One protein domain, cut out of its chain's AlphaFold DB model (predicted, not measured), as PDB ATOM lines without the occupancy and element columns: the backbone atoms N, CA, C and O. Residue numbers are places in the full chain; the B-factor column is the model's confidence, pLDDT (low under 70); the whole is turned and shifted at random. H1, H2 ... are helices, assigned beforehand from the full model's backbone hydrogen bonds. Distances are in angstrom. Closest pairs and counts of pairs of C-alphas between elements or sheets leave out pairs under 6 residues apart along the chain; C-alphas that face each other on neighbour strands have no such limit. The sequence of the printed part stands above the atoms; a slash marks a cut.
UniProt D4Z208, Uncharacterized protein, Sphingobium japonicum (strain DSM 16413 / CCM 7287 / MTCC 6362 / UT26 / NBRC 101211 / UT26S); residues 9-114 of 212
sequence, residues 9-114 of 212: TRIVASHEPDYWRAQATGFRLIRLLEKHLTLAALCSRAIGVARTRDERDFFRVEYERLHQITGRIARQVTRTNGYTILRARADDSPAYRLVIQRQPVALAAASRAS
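This is residues 9 to 114 of the 212 residues of an uncharacterized protein of Sphingobium japonicum (strain DSM 16413 / CCM 7287 / MTCC 6362 / UT26 / NBRC 101211 / UT26S) (UniProt D4Z208). A long helical hairpin, H1 and H2 side by side, makes a rod, and two short helices pack across it, H3 on H1 and H4 on both. The printed part has 106 residues, with four named helices, H1 to H4 along the chain, and no named strand: all helix. It is loose, radius of gyration of the C-alphas 16.3 A, spanning 56 by 24 by 16 A.

H1, residues 19 to 49, touches H2, residues 53 to 77, in a hairpin at a shallow tilt of 18 degrees, opposite ways; the closest C-alphas, Ile 47 and Arg 56, are 4.9 A apart. H3, residues 81 to 89, touches H1 at residues 22 to 30 alone, only just about perpendicular at 73 degrees; the closest C-alphas, Gly 26 and Gly 82, are 3.6 A apart. H4, residues 94 to 99, touches H1 at residues 30 to 37 alone, closest C-alphas Glu 34 and Ala 95, 5.6 A. It also touches H2, at residues 74 to 77 alone, closest C-alphas Ala 74 and Val 99, 5.9 A. In H1, H2, H3 and H4 every O i to N i+4 pair is within hydrogen-bond range.

H1 runs 45.3 A from C-alpha 19 at (47.140, -13.392, 37.505); H2 runs 35.7 A. H4 ends at C-alpha 99, (40.077, -31.633, 44.938).

The printed part has no cut, and the links are tight. Residues 104 to 114 are among those with pLDDT under 70.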
ATOM      1  N   THR A   9      47.990 -23.879  31.137       58.34
ATOM      2  CA  THR A   9      47.365 -24.392  32.363       58.34
ATOM      3  C   THR A   9      48.439 -24.568  33.439       58.34
ATOM      4  O   THR A   9      48.976 -25.661  33.611       58.34
ATOM      5  N   ARG A  10      48.796 -23.479  34.124       73.00
ATOM      6  CA  ARG A  10      49.626 -23.478  35.330       73.00
ATOM      7  C   ARG A  10      49.065 -22.509  36.360       73.00
ATOM      8  O   ARG A  10      48.305 -21.602  36.028       73.00
ATOM      9  N   ILE A  11      49.468 -22.705  37.608       81.88
ATOM     10  CA  ILE A  11      49.211 -21.744  38.677       81.88
ATOM     11  C   ILE A  11      50.074 -20.501  38.412       81.88
ATOM     12  O   ILE A  11      51.269 -20.615  38.136       81.88
ATOM     13  N   VAL A  12      49.439 -19.335  38.459       75.56
ATOM     14  CA  VAL A  12      50.023 -18.015  38.199       75.56
ATOM     15  C   VAL A  12      50.047 -17.239  39.513       75.56
ATOM     16  O   VAL A  12      49.014 -17.138  40.185       75.56
ATOM     17  N   ALA A  13      51.213 -16.719  39.898       77.12
ATOM     18  CA  ALA A  13      51.403 -15.954  41.127       77.12
ATOM     19  C   ALA A  13      50.825 -14.531  41.024       77.12
ATOM     20  O   ALA A  13      50.635 -14.005  39.931       77.12
ATOM     21  N   SER A  14      50.555 -13.889  42.167       75.00
ATOM     22  CA  SER A  14      49.872 -12.581  42.250       75.00
ATOM     23  C   SER A  14      50.583 -11.423  41.551       75.00
ATOM     24  O   SER A  14      49.931 -10.458  41.168       75.00
ATOM     25  N   HIS A  15      51.900 -11.514  41.378       77.94
ATOM     26  CA  HIS A  15      52.720 -10.493  40.729       77.94
ATOM     27  C   HIS A  15      52.885 -10.715  39.215       77.94
ATOM     28  O   HIS A  15      53.487  -9.884  38.541       77.94
ATOM     29  N   GLU A  16      52.395 -11.834  38.671       77.38
ATOM     30  CA  GLU A  16      52.536 -12.146  37.248       77.38
ATOM     31  C   GLU A  16      51.432 -11.461  36.405       77.38
ATOM     32  O   GLU A  16      50.275 -11.397  36.834       77.38
ATOM     33  N   PRO A  17      51.738 -11.001  35.174       59.25
ATOM     34  CA  PRO A  17      50.852 -10.154  34.357       59.25
ATOM     35  C   PRO A  17      49.535 -10.804  33.873       59.25
ATOM     36  O   PRO A  17      48.687 -10.109  33.325       59.25
ATOM     37  N   ASP A  18      49.311 -12.098  34.127       70.25
ATOM     38  CA  ASP A  18      48.070 -12.827  33.801       70.25
ATOM     39  C   ASP A  18      47.301 -13.323  35.041       70.25
ATOM     40  O   ASP A  18      46.335 -14.089  34.922       70.25
ATOM     41  N   TYR A  19      47.701 -12.898  36.245       72.69
ATOM     42  CA  TYR A  19      47.140 -13.392  37.505       72.69
ATOM     43  C   TYR A  19      45.610 -13.318  37.557       72.69
ATOM     44  O   TYR A  19      44.952 -14.315  37.855       72.69
ATOM     45  N   TRP A  20      45.025 -12.168  37.213       70.00
ATOM     46  CA  TRP A  20      43.574 -11.965  37.274       70.00
ATOM     47  C   TRP A  20      42.806 -12.867  36.307       70.00
ATOM     48  O   TRP A  20      41.758 -13.414  36.653       70.00
ATOM     49  N   ARG A  21      43.359 -13.107  35.116       65.31
ATOM     50  CA  ARG A  21      42.772 -14.026  34.136       65.31
ATOM     51  C   ARG A  21      42.849 -15.479  34.609       65.31
ATOM     52  O   ARG A  21      41.891 -16.241  34.442       65.31
ATOM     53  N   ALA A  22      43.966 -15.862  35.225       65.75
ATOM     54  CA  ALA A  22      44.133 -17.177  35.834       65.75
ATOM     55  C   ALA A  22      43.187 -17.377  37.033       65.75
ATOM     56  O   ALA A  22      42.575 -18.439  37.151       65.75
ATOM     57  N   GLN A  23      42.993 -16.350  37.871       74.25
ATOM     58  CA  GLN A  23      42.014 -16.335  38.967       74.25
ATOM     59  C   GLN A  23      40.581 -16.516  38.452       74.25
ATOM     60  O   GLN A  23      39.873 -17.412  38.909       74.25
ATOM     61  N   ALA A  24      40.169 -15.737  37.446       65.75
ATOM     62  CA  ALA A  24      38.842 -15.851  36.841       65.75
ATOM     63  C   ALA A  24      38.593 -17.254  36.256       65.75
ATOM     64  O   ALA A  24      37.527 -17.842  36.451       65.75
ATOM     65  N   THR A  25      39.605 -17.833  35.599       75.19
ATOM     66  CA  THR A  25      39.556 -19.219  35.105       75.19
ATOM     67  C   THR A  25      39.406 -20.217  36.257       75.19
ATOM     68  O   THR A  25      38.594 -21.138  36.169       75.19
ATOM     69  N   GLY A  26      40.135 -20.011  37.358       72.50
ATOM     70  CA  GLY A  26      40.032 -20.813  38.577       72.50
ATOM     71  C   GLY A  26      38.623 -20.813  39.175       72.50
ATOM     72  O   GLY A  26      38.045 -21.882  39.359       72.50
ATOM     73  N   PHE A  27      38.029 -19.634  39.399       78.50
ATOM     74  CA  PHE A  27      36.650 -19.518  39.893       78.50
ATOM     75  C   PHE A  27      35.635 -20.170  38.954       78.50
ATOM     76  O   PHE A  27      34.729 -20.863  39.416       78.50
ATOM     77  N   ARG A  28      35.795 -19.996  37.636       75.56
ATOM     78  CA  ARG A  28      34.920 -20.630  36.643       75.56
ATOM     79  C   ARG A  28      34.971 -22.155  36.739       75.56
ATOM     80  O   ARG A  28      33.922 -22.792  36.714       75.56
ATOM     81  N   LEU A  29      36.164 -22.740  36.848       74.62
ATOM     82  CA  LEU A  29      36.324 -24.191  36.969       74.62
ATOM     83  C   LEU A  29      35.756 -24.728  38.290       74.62
ATOM     84  O   LEU A  29      35.139 -25.789  38.276       74.62
ATOM     85  N   ILE A  30      35.907 -23.996  39.401       79.94
ATOM     86  CA  ILE A  30      35.306 -24.365  40.695       79.94
ATOM     87  C   ILE A  30      33.779 -24.375  40.598       79.94
ATOM     88  O   ILE A  30      33.173 -25.401  40.891       79.94
ATOM     89  N   ARG A  31      33.161 -23.293  40.103       79.00
ATOM     90  CA  ARG A  31      31.697 -23.228  39.932       79.00
ATOM     91  C   ARG A  31      31.186 -24.344  39.026       79.00
ATOM     92  O   ARG A  31      30.164 -24.967  39.300       79.00
ATOM     93  N   LEU A  32      31.915 -24.626  37.944       76.56
ATOM     94  CA  LEU A  32      31.578 -25.723  37.042       76.56
ATOM     95  C   LEU A  32      31.665 -27.080  37.755       76.56
ATOM     96  O   LEU A  32      30.794 -27.924  37.554       76.56
ATOM     97  N   LEU A  33      32.682 -27.287  38.595       81.50
ATOM     98  CA  LEU A  33      32.838 -28.505  39.381       81.50
ATOM     99  C   LEU A  33      31.705 -28.678  40.400       81.50
ATOM    100  O   LEU A  33      31.105 -29.748  40.454       81.50
ATOM    101  N   GLU A  34      31.384 -27.633  41.163       80.25
ATOM    102  CA  GLU A  34      30.292 -27.619  42.147       80.25
ATOM    103  C   GLU A  34      28.940 -27.932  41.498       80.25
ATOM    104  O   GLU A  34      28.177 -28.760  42.006       80.25
ATOM    105  N   LYS A  35      28.677 -27.347  40.323       76.12
ATOM    106  CA  LYS A  35      27.474 -27.632  39.535       76.12
ATOM    107  C   LYS A  35      27.364 -29.119  39.192       76.12
ATOM    108  O   LYS A  35      26.333 -29.739  39.440       76.12
ATOM    109  N   HIS A  36      28.429 -29.717  38.660       77.00
ATOM    110  CA  HIS A  36      28.403 -31.130  38.271       77.00
ATOM    111  C   HIS A  36      28.375 -32.078  39.473       77.00
ATOM    112  O   HIS A  36      27.767 -33.143  39.389       77.00
ATOM    113  N   LEU A  37      28.984 -31.697  40.598       80.00
ATOM    114  CA  LEU A  37      28.876 -32.447  41.849       80.00
ATOM    115  C   LEU A  37      27.444 -32.437  42.396       80.00
ATOM    116  O   LEU A  37      26.954 -33.475  42.833       80.00
ATOM    117  N   THR A  38      26.753 -31.301  42.304       75.62
ATOM    118  CA  THR A  38      25.338 -31.184  42.689       75.62
ATOM    119  C   THR A  38      24.454 -32.085  41.829       75.62
ATOM    120  O   THR A  38      23.613 -32.817  42.350       75.62
ATOM    121  N   LEU A  39      24.687 -32.105  40.515       70.31
ATOM    122  CA  LEU A  39      23.952 -32.970  39.588       70.31
ATOM    123  C   LEU A  39      24.244 -34.456  39.818       70.31
ATOM    124  O   LEU A  39      23.324 -35.270  39.802       70.31
ATOM    125  N   ALA A  40      25.500 -34.814  40.096       79.31
ATOM    126  CA  ALA A  40      25.853 -36.182  40.462       79.31
ATOM    127  C   ALA A  40      25.132 -36.604  41.755       79.31
ATOM    128  O   ALA A  40      24.575 -37.697  41.827       79.31
ATOM    129  N   ALA A  41      25.056 -35.724  42.758       74.12
ATOM    130  CA  ALA A  41      24.304 -35.991  43.984       74.12
ATOM    131  C   ALA A  41      22.794 -36.147  43.730       74.12
ATOM    132  O   ALA A  41      22.153 -37.008  44.336       74.12
ATOM    133  N   LEU A  42      22.216 -35.356  42.820       70.12
ATOM    134  CA  LEU A  42      20.823 -35.515  42.392       70.12
ATOM    135  C   LEU A  42      20.593 -36.869  41.720       70.12
ATOM    136  O   LEU A  42      19.692 -37.586  42.143       70.12
ATOM    137  N   CYS A  43      21.441 -37.264  40.768       72.62
ATOM    138  CA  CYS A  43      21.341 -38.570  40.114       72.62
ATOM    139  C   CYS A  43      21.471 -39.714  41.126       72.62
ATOM    140  O   CYS A  43      20.660 -40.631  41.113       72.62
ATOM    141  N   SER A  44      22.423 -39.626  42.062       76.75
ATOM    142  CA  SER A  44      22.596 -40.624  43.128       76.75
ATOM    143  C   SER A  44      21.339 -40.783  43.990       76.75
ATOM    144  O   SER A  44      20.871 -41.900  44.217       76.75
ATOM    145  N   ARG A  45      20.712 -39.671  44.401       70.88
ATOM    146  CA  ARG A  45      19.419 -39.710  45.109       70.88
ATOM    147  C   ARG A  45      18.320 -40.316  44.245       70.88
ATOM    148  O   ARG A  45      17.539 -41.132  44.729       70.88
ATOM    149  N   ALA A  46      18.283 -39.942  42.971       71.75
ATOM    150  CA  ALA A  46      17.267 -40.377  42.032       71.75
ATOM    151  C   ALA A  46      17.342 -41.889  41.729       71.75
ATOM    152  O   ALA A  46      16.303 -42.528  41.597       71.75
ATOM    153  N   ILE A  47      18.540 -42.494  41.753       78.44
ATOM    154  CA  ILE A  47      18.735 -43.960  41.734       78.44
ATOM    155  C   ILE A  47      17.997 -44.624  42.905       78.44
ATOM    156  O   ILE A  47      17.329 -45.644  42.718       78.44
ATOM    157  N   GLY A  48      18.113 -44.051  44.109       69.94
ATOM    158  CA  GLY A  48      17.518 -44.593  45.334       69.94
ATOM    159  C   GLY A  48      15.990 -44.533  45.363       69.94
ATOM    160  O   GLY A  48      15.360 -45.404  45.955       69.94
ATOM    161  N   VAL A  49      15.390 -43.542  44.693       74.88
ATOM    162  CA  VAL A  49      13.927 -43.346  44.644       74.88
ATOM    163  C   VAL A  49      13.286 -43.783  43.320       74.88
ATOM    164  O   VAL A  49      12.078 -43.618  43.140       74.88
ATOM    165  N   ALA A  50      14.072 -44.327  42.387       75.50
ATOM    166  CA  ALA A  50      13.585 -44.806  41.097       75.50
ATOM    167  C   ALA A  50      12.554 -45.931  41.278       75.50
ATOM    168  O   ALA A  50      12.803 -46.910  41.995       75.50
ATOM    169  N   ARG A  51      11.403 -45.786  40.607       78.19
ATOM    170  CA  ARG A  51      10.249 -46.688  40.748       78.19
ATOM    171  C   ARG A  51      10.350 -47.889  39.824       78.19
ATOM    172  O   ARG A  51       9.844 -48.957  40.157       78.19
ATOM    173  N   THR A  52      11.018 -47.723  38.687       78.75
ATOM    174  CA  THR A  52      11.244 -48.795  37.718       78.75
ATOM    175  C   THR A  52      12.730 -49.104  37.572       78.75
ATOM    176  O   THR A  52      13.608 -48.325  37.959       78.75
ATOM    177  N   ARG A  53      13.023 -50.285  37.018       78.00
ATOM    178  CA  ARG A  53      14.392 -50.689  36.690       78.00
ATOM    179  C   ARG A  53      15.009 -49.753  35.648       78.00
ATOM    180  O   ARG A  53      16.143 -49.331  35.835       78.00
ATOM    181  N   ASP A  54      14.239 -49.376  34.635       74.50
ATOM    182  CA  ASP A  54      14.703 -48.523  33.539       74.50
ATOM    183  C   ASP A  54      15.055 -47.112  34.029       74.50
ATOM    184  O   ASP A  54      16.104 -46.573  33.682       74.50
ATOM    185  N   GLU A  55      14.237 -46.540  34.921       70.62
ATOM    186  CA  GLU A  55      14.525 -45.253  35.570       70.62
ATOM    187  C   GLU A  55      15.819 -45.301  36.391       70.62
ATOM    188  O   GLU A  55      16.623 -44.365  36.376       70.62
ATOM    189  N   ARG A  56      16.030 -46.403  37.118       78.50
ATOM    190  CA  ARG A  56      17.233 -46.610  37.929       78.50
ATOM    191  C   ARG A  56      18.475 -46.753  37.055       78.50
ATOM    192  O   ARG A  56      19.522 -46.198  37.386       78.50
ATOM    193  N   ASP A  57      18.359 -47.495  35.958       78.06
ATOM    194  CA  ASP A  57      19.446 -47.717  35.009       78.06
ATOM    195  C   ASP A  57      19.829 -46.408  34.296       78.06
ATOM    196  O   ASP A  57      21.022 -46.107  34.212       78.06
ATOM    197  N   PHE A  58      18.855 -45.571  33.911       77.00
ATOM    198  CA  PHE A  58      19.098 -44.226  33.371       77.00
ATOM    199  C   PHE A  58      19.919 -43.356  34.335       77.00
ATOM    200  O   PHE A  58      20.985 -42.852  33.975       77.00
ATOM    201  N   PHE A  59      19.468 -43.207  35.588       77.00
ATOM    202  CA  PHE A  59      20.168 -42.353  36.551       77.00
ATOM    203  C   PHE A  59      21.563 -42.858  36.902       77.00
ATOM    204  O   PHE A  59      22.437 -42.055  37.230       77.00
ATOM    205  N   ARG A  60      21.795 -44.170  36.820       81.69
ATOM    206  CA  ARG A  60      23.126 -44.741  37.021       81.69
ATOM    207  C   ARG A  60      24.075 -44.374  35.885       81.69
ATOM    208  O   ARG A  60      25.172 -43.898  36.169       81.69
ATOM    209  N   VAL A  61      23.654 -44.542  34.629       78.75
ATOM    210  CA  VAL A  61      24.458 -44.123  33.463       78.75
ATOM    211  C   VAL A  61      24.781 -42.632  33.556       78.75
ATOM    212  O   VAL A  61      25.924 -42.218  33.347       78.75
ATOM    213  N   GLU A  62      23.798 -41.826  33.953       76.50
ATOM    214  CA  GLU A  62      23.996 -40.389  34.079       76.50
ATOM    215  C   GLU A  62      24.931 -40.008  35.231       76.50
ATOM    216  O   GLU A  62      25.809 -39.154  35.074       76.50
ATOM    217  N   TYR A  63      24.811 -40.691  36.368       82.38
ATOM    218  CA  TYR A  63      25.736 -40.545  37.483       82.38
ATOM    219  C   TYR A  63      27.180 -40.855  37.059       82.38
ATOM    220  O   TYR A  63      28.089 -40.076  37.353       82.38
ATOM    221  N   GLU A  64      27.408 -41.954  36.334       82.31
ATOM    222  CA  GLU A  64      28.736 -42.344  35.845       82.31
ATOM    223  C   GLU A  64      29.318 -41.306  34.873       82.31
ATOM    224  O   GLU A  64      30.490 -40.924  34.987       82.31
ATOM    225  N   ARG A  65      28.500 -40.782  33.955       79.38
ATOM    226  CA  ARG A  65      28.900 -39.715  33.028       79.38
ATOM    227  C   ARG A  65      29.299 -38.441  33.771       79.38
ATOM    228  O   ARG A  65      30.373 -37.883  33.515       79.38
ATOM    229  N   LEU A  66      28.465 -37.983  34.705       77.75
ATOM    230  CA  LEU A  66      28.750 -36.810  35.532       77.75
ATOM    231  C   LEU A  66      30.006 -37.036  36.380       77.75
ATOM    232  O   LEU A  66      30.856 -36.149  36.466       77.75
ATOM    233  N   HIS A  67      30.202 -38.240  36.914       80.94
ATOM    234  CA  HIS A  67      31.413 -38.608  37.638       80.94
ATOM    235  C   HIS A  67      32.678 -38.454  36.772       80.94
ATOM    236  O   HIS A  67      33.651 -37.818  37.182       80.94
ATOM    237  N   GLN A  68      32.663 -38.929  35.524       78.12
ATOM    238  CA  GLN A  68      33.791 -38.739  34.604       78.12
ATOM    239  C   GLN A  68      34.057 -37.261  34.277       78.12
ATOM    240  O   GLN A  68      35.214 -36.849  34.124       78.12
ATOM    241  N   ILE A  69      33.005 -36.448  34.145       78.12
ATOM    242  CA  ILE A  69      33.130 -35.005  33.902       78.12
ATOM    243  C   ILE A  69      33.713 -34.300  35.134       78.12
ATOM    244  O   ILE A  69      34.711 -33.590  34.998       78.12
ATOM    245  N   THR A  70      33.172 -34.550  36.332       82.00
ATOM    246  CA  THR A  70      33.695 -33.984  37.589       82.00
ATOM    247  C   THR A  70      35.164 -34.345  37.790       82.00
ATOM    248  O   THR A  70      35.965 -33.462  38.078       82.00
ATOM    249  N   GLY A  71      35.569 -35.594  37.526       77.56
ATOM    250  CA  GLY A  71      36.971 -36.008  37.596       77.56
ATOM    251  C   GLY A  71      37.882 -35.264  36.610       77.56
ATOM    252  O   GLY A  71      39.010 -34.908  36.956       77.56
ATOM    253  N   ARG A  72      37.412 -34.984  35.385       79.94
ATOM    254  CA  ARG A  72      38.162 -34.170  34.409       79.94
ATOM    255  C   ARG A  72      38.308 -32.723  34.869       79.94
ATOM    256  O   ARG A  72      39.421 -32.203  34.832       79.94
ATOM    257  N   ILE A  73      37.222 -32.102  35.328       79.19
ATOM    258  CA  ILE A  73      37.235 -30.718  35.817       79.19
ATOM    259  C   ILE A  73      38.106 -30.612  37.071       79.19
ATOM    260  O   ILE A  73      38.953 -29.731  37.141       79.19
ATOM    261  N   ALA A  74      37.992 -31.541  38.021       81.81
ATOM    262  CA  ALA A  74      38.819 -31.571  39.225       81.81
ATOM    263  C   ALA A  74      40.316 -31.618  38.883       81.81
ATOM    264  O   ALA A  74      41.100 -30.849  39.433       81.81
ATOM    265  N   ARG A  75      40.715 -32.438  37.897       81.44
ATOM    266  CA  ARG A  75      42.099 -32.459  37.382       81.44
ATOM    267  C   ARG A  75      42.535 -31.151  36.716       81.44
ATOM    268  O   ARG A  75      43.729 -30.872  36.668       81.44
ATOM    269  N   GLN A  76      41.612 -30.369  36.162       79.88
ATOM    270  CA  GLN A  76      41.920 -29.031  35.651       79.88
ATOM    271  C   GLN A  76      42.038 -28.023  36.797       79.88
ATOM    272  O   GLN A  76      42.984 -27.237  36.819       79.88
ATOM    273  N   VAL A  77      41.144 -28.081  37.788       80.75
ATOM    274  CA  VAL A  77      41.197 -27.235  38.990       80.75
ATOM    275  C   VAL A  77      42.543 -27.396  39.700       80.75
ATOM    276  O   VAL A  77      43.169 -26.386  40.009       80.75
ATOM    277  N   THR A  78      43.055 -28.626  39.861       82.19
ATOM    278  CA  THR A  78      44.365 -28.878  40.503       82.19
ATOM    279  C   THR A  78      45.557 -28.241  39.783       82.19
ATOM    280  O   THR A  78      46.614 -28.081  40.387       82.19
ATOM    281  N   ARG A  79      45.413 -27.882  38.502       79.06
ATOM    282  CA  ARG A  79      46.481 -27.320  37.657       79.06
ATOM    283  C   ARG A  79      46.329 -25.819  37.402       79.06
ATOM    284  O   ARG A  79      47.120 -25.247  36.656       79.06
ATOM    285  N   THR A  80      45.321 -25.180  37.988       81.44
ATOM    286  CA  THR A  80      45.038 -23.747  37.818       81.44
ATOM    287  C   THR A  80      44.953 -23.053  39.171       81.44
ATOM    288  O   THR A  80      44.948 -23.703  40.217       81.44
ATOM    289  N   ASN A  81      44.809 -21.725  39.167       82.88
ATOM    290  CA  ASN A  81      44.554 -20.950  40.386       82.88
ATOM    291  C   ASN A  81      43.280 -21.399  41.130       82.88
ATOM    292  O   ASN A  81      43.108 -21.049  42.289       82.88
ATOM    293  N   GLY A  82      42.418 -22.231  40.528       80.69
ATOM    294  CA  GLY A  82      41.325 -22.892  41.246       80.69
ATOM    295  C   GLY A  82      41.802 -23.692  42.466       80.69
ATOM    296  O   GLY A  82      41.166 -23.652  43.515       80.69
ATOM    297  N   TYR A  83      42.961 -24.352  42.381       84.81
ATOM    298  CA  TYR A  83      43.550 -25.062  43.519       84.81
ATOM    299  C   TYR A  83      43.884 -24.123  44.686       84.81
ATOM    300  O   TYR A  83      43.559 -24.417  45.836       84.81
ATOM    301  N   THR A  84      44.523 -22.984  44.395       83.94
ATOM    302  CA  THR A  84      44.920 -22.017  45.425       83.94
ATOM    303  C   THR A  84      43.706 -21.317  46.026       83.94
ATOM    304  O   THR A  84      43.666 -21.146  47.240       83.94
ATOM    305  N   ILE A  85      42.689 -21.009  45.214       83.50
ATOM    306  CA  ILE A  85      41.397 -20.478  45.673       83.50
ATOM    307  C   ILE A  85      40.716 -21.455  46.640       83.50
ATOM    308  O   ILE A  85      40.367 -21.047  47.744       83.50
ATOM    309  N   LEU A  86      40.537 -22.730  46.262       81.50
ATOM    310  CA  LEU A  86      39.885 -23.723  47.130       81.50
ATOM    311  C   LEU A  86      40.635 -23.882  48.454       81.50
ATOM    312  O   LEU A  86      40.027 -23.881  49.520       81.50
ATOM    313  N   ARG A  87      41.969 -23.956  48.400       81.94
ATOM    314  CA  ARG A  87      42.800 -24.064  49.602       81.94
ATOM    315  C   ARG A  87      42.702 -22.829  50.503       81.94
ATOM    316  O   ARG A  87      42.722 -22.987  51.716       81.94
ATOM    317  N   ALA A  88      42.604 -21.635  49.920       75.94
ATOM    318  CA  ALA A  88      42.471 -20.382  50.660       75.94
ATOM    319  C   ALA A  88      41.072 -20.194  51.262       75.94
ATOM    320  O   ALA A  88      40.959 -19.661  52.360       75.94
ATOM    321  N   ARG A  89      40.017 -20.641  50.565       76.38
ATOM    322  CA  ARG A  89      38.646 -20.622  51.092       76.38
ATOM    323  C   ARG A  89      38.488 -21.530  52.306       76.38
ATOM    324  O   ARG A  89      37.744 -21.167  53.208       76.38
ATOM    325  N   ALA A  90      39.178 -22.677  52.312       71.25
ATOM    326  CA  ALA A  90      39.096 -23.691  53.367       71.25
ATOM    327  C   ALA A  90      37.644 -24.052  53.749       71.25
ATOM    328  O   ALA A  90      37.369 -24.443  54.884       71.25
ATOM    329  N   ASP A  91      36.717 -23.904  52.797       71.88
ATOM    330  CA  ASP A  91      35.317 -24.244  52.973       71.88
ATOM    331  C   ASP A  91      35.137 -25.754  52.815       71.88
ATOM    332  O   ASP A  91      35.795 -26.400  52.002       71.88
ATOM    333  N   ASP A  92      34.238 -26.352  53.594       73.75
ATOM    334  CA  ASP A  92      33.945 -27.784  53.483       73.75
ATOM    335  C   ASP A  92      32.990 -28.074  52.305       73.75
ATOM    336  O   ASP A  92      31.989 -28.784  52.425       73.75
ATOM    337  N   SER A  93      33.275 -27.467  51.150       76.88
ATOM    338  CA  SER A  93      32.496 -27.622  49.925       76.88
ATOM    339  C   SER A  93      32.768 -28.982  49.261       76.88
ATOM    340  O   SER A  93      33.881 -29.513  49.339       76.88
ATOM    341  N   PRO A  94      31.803 -29.568  48.524       77.75
ATOM    342  CA  PRO A  94      32.034 -30.806  47.774       77.75
ATOM    343  C   PRO A  94      33.231 -30.720  46.813       77.75
ATOM    344  O   PRO A  94      33.968 -31.693  46.644       77.75
ATOM    345  N   ALA A  95      33.459 -29.548  46.209       78.50
ATOM    346  CA  ALA A  95      34.613 -29.294  45.353       78.50
ATOM    347  C   ALA A  95      35.929 -29.315  46.145       78.50
ATOM    348  O   ALA A  95      36.893 -29.941  45.699       78.50
ATOM    349  N   TYR A  96      35.967 -28.697  47.330       81.44
ATOM    350  CA  TYR A  96      37.114 -28.770  48.233       81.44
ATOM    351  C   TYR A  96      37.414 -30.213  48.657       81.44
ATOM    352  O   TYR A  96      38.559 -30.664  48.549       81.44
ATOM    353  N   ARG A  97      36.393 -30.981  49.058       83.69
ATOM    354  CA  ARG A  97      36.551 -32.393  49.444       83.69
ATOM    355  C   ARG A  97      37.106 -33.242  48.302       83.69
ATOM    356  O   ARG A  97      38.047 -34.008  48.506       83.69
ATOM    357  N   LEU A  98      36.582 -33.073  47.088       83.50
ATOM    358  CA  LEU A  98      37.050 -33.817  45.920       83.50
ATOM    359  C   LEU A  98      38.486 -33.436  45.521       83.50
ATOM    360  O   LEU A  98      39.294 -34.307  45.205       83.50
ATOM    361  N   VAL A  99      38.812 -32.140  45.501       85.44
ATOM    362  CA  VAL A  99      40.077 -31.633  44.938       85.44
ATOM    363  C   VAL A  99      41.218 -31.644  45.958       85.44
ATOM    364  O   VAL A  99      42.336 -32.034  45.618       85.44
ATOM    365  N   ILE A 100      40.958 -31.206  47.192       88.25
ATOM    366  CA  ILE A 100      41.972 -31.031  48.242       88.25
ATOM    367  C   ILE A 100      42.049 -32.268  49.132       88.25
ATOM    368  O   ILE A 100      43.131 -32.830  49.297       88.25
ATOM    369  N   GLN A 101      40.911 -32.723  49.664       84.06
ATOM    370  CA  GLN A 101      40.868 -33.898  50.546       84.06
ATOM    371  C   GLN A 101      40.876 -35.230  49.779       84.06
ATOM    372  O   GLN A 101      41.024 -36.284  50.393       84.06
ATOM    373  N   ARG A 102      40.747 -35.193  48.444       84.69
ATOM    374  CA  ARG A 102      40.706 -36.370  47.557       84.69
ATOM    375  C   ARG A 102      39.611 -37.371  47.929       84.69
ATOM    376  O   ARG A 102      39.769 -38.571  47.707       84.69
ATOM    377  N   GLN A 103      38.505 -36.891  48.490       79.69
ATOM    378  CA  GLN A 103      37.379 -37.758  48.801       79.69
ATOM    379  C   GLN A 103      36.716 -38.239  47.502       79.69
ATOM    380  O   GLN A 103      36.433 -37.419  46.622       79.69
ATOM    381  N   PRO A 104      36.472 -39.552  47.354       68.38
ATOM    382  CA  PRO A 104      35.774 -40.077  46.193       68.38
ATOM    383  C   PRO A 104      34.308 -39.632  46.207       68.38
ATOM    384  O   PRO A 104      33.681 -39.527  47.261       68.38
ATOM    385  N   VAL A 105      33.734 -39.419  45.023       65.69
ATOM    386  CA  VAL A 105      32.283 -39.232  44.895       65.69
ATOM    387  C   VAL A 105      31.619 -40.598  45.115       65.69
ATOM    388  O   VAL A 105      31.900 -41.538  44.370       65.69
ATOM    389  N   ALA A 106      30.788 -40.731  46.150       58.75
ATOM    390  CA  ALA A 106      30.213 -42.012  46.570       58.75
ATOM    391  C   ALA A 106      29.342 -42.661  45.473       58.75
ATOM    392  O   ALA A 106      28.265 -42.162  45.152       58.75
ATOM    393  N   LEU A 107      29.803 -43.782  44.902       51.91
ATOM    394  CA  LEU A 107      29.059 -44.592  43.928       51.91
ATOM    395  C   LEU A 107      27.928 -45.377  44.611       51.91
ATOM    396  O   LEU A 107      28.174 -46.098  45.577       51.91
ATOM    397  N   ALA A 108      26.716 -45.320  44.053       44.28
ATOM    398  CA  ALA A 108      25.733 -46.387  44.241       44.28
ATOM    399  C   ALA A 108      26.106 -47.564  43.317       44.28
ATOM    400  O   ALA A 108      26.481 -47.353  42.164       44.28
ATOM    401  N   ALA A 109      26.067 -48.788  43.847       38.84
ATOM    402  CA  ALA A 109      26.619 -49.994  43.227       38.84
ATOM    403  C   ALA A 109      26.073 -50.314  41.816       38.84
ATOM    404  O   ALA A 109      24.929 -50.019  41.466       38.84
ATOM    405  N   ALA A 110      26.940 -50.945  41.021       37.66
ATOM    406  CA  ALA A 110      26.816 -51.163  39.584       37.66
ATOM    407  C   ALA A 110      25.723 -52.165  39.159       37.66
ATOM    408  O   ALA A 110      25.516 -53.203  39.782       37.66
ATOM    409  N   SER A 111      25.116 -51.895  38.002       37.28
ATOM    410  CA  SER A 111      24.526 -52.882  37.082       37.28
ATOM    411  C   SER A 111      24.666 -52.332  35.645       37.28
ATOM    412  O   SER A 111      25.109 -51.202  35.457       37.28
ATOM    413  N   ARG A 112      24.396 -53.119  34.602       40.78
ATOM    414  CA  ARG A 112      24.549 -52.713  33.189       40.78
ATOM    415  C   ARG A 112      23.251 -52.127  32.624       40.78
ATOM    416  O   ARG A 112      22.173 -52.535  33.038       40.78
ATOM    417  N   ALA A 113      23.390 -51.166  31.710       44.34
ATOM    418  CA  ALA A 113      22.300 -50.502  30.991       44.34
ATOM    419  C   ALA A 113      21.643 -51.412  29.934       44.34
ATOM    420  O   ALA A 113      22.304 -52.295  29.384       44.34
ATOM    421  N   SER A 114      20.371 -51.149  29.635       47.47
ATOM    422  CA  SER A 114      19.628 -51.677  28.483       47.47
ATOM    423  C   SER A 114      19.075 -50.526  27.636       47.47
ATOM    424  O   SER A 114      18.614 -49.533  28.196       47.47
TER     425      SER A 114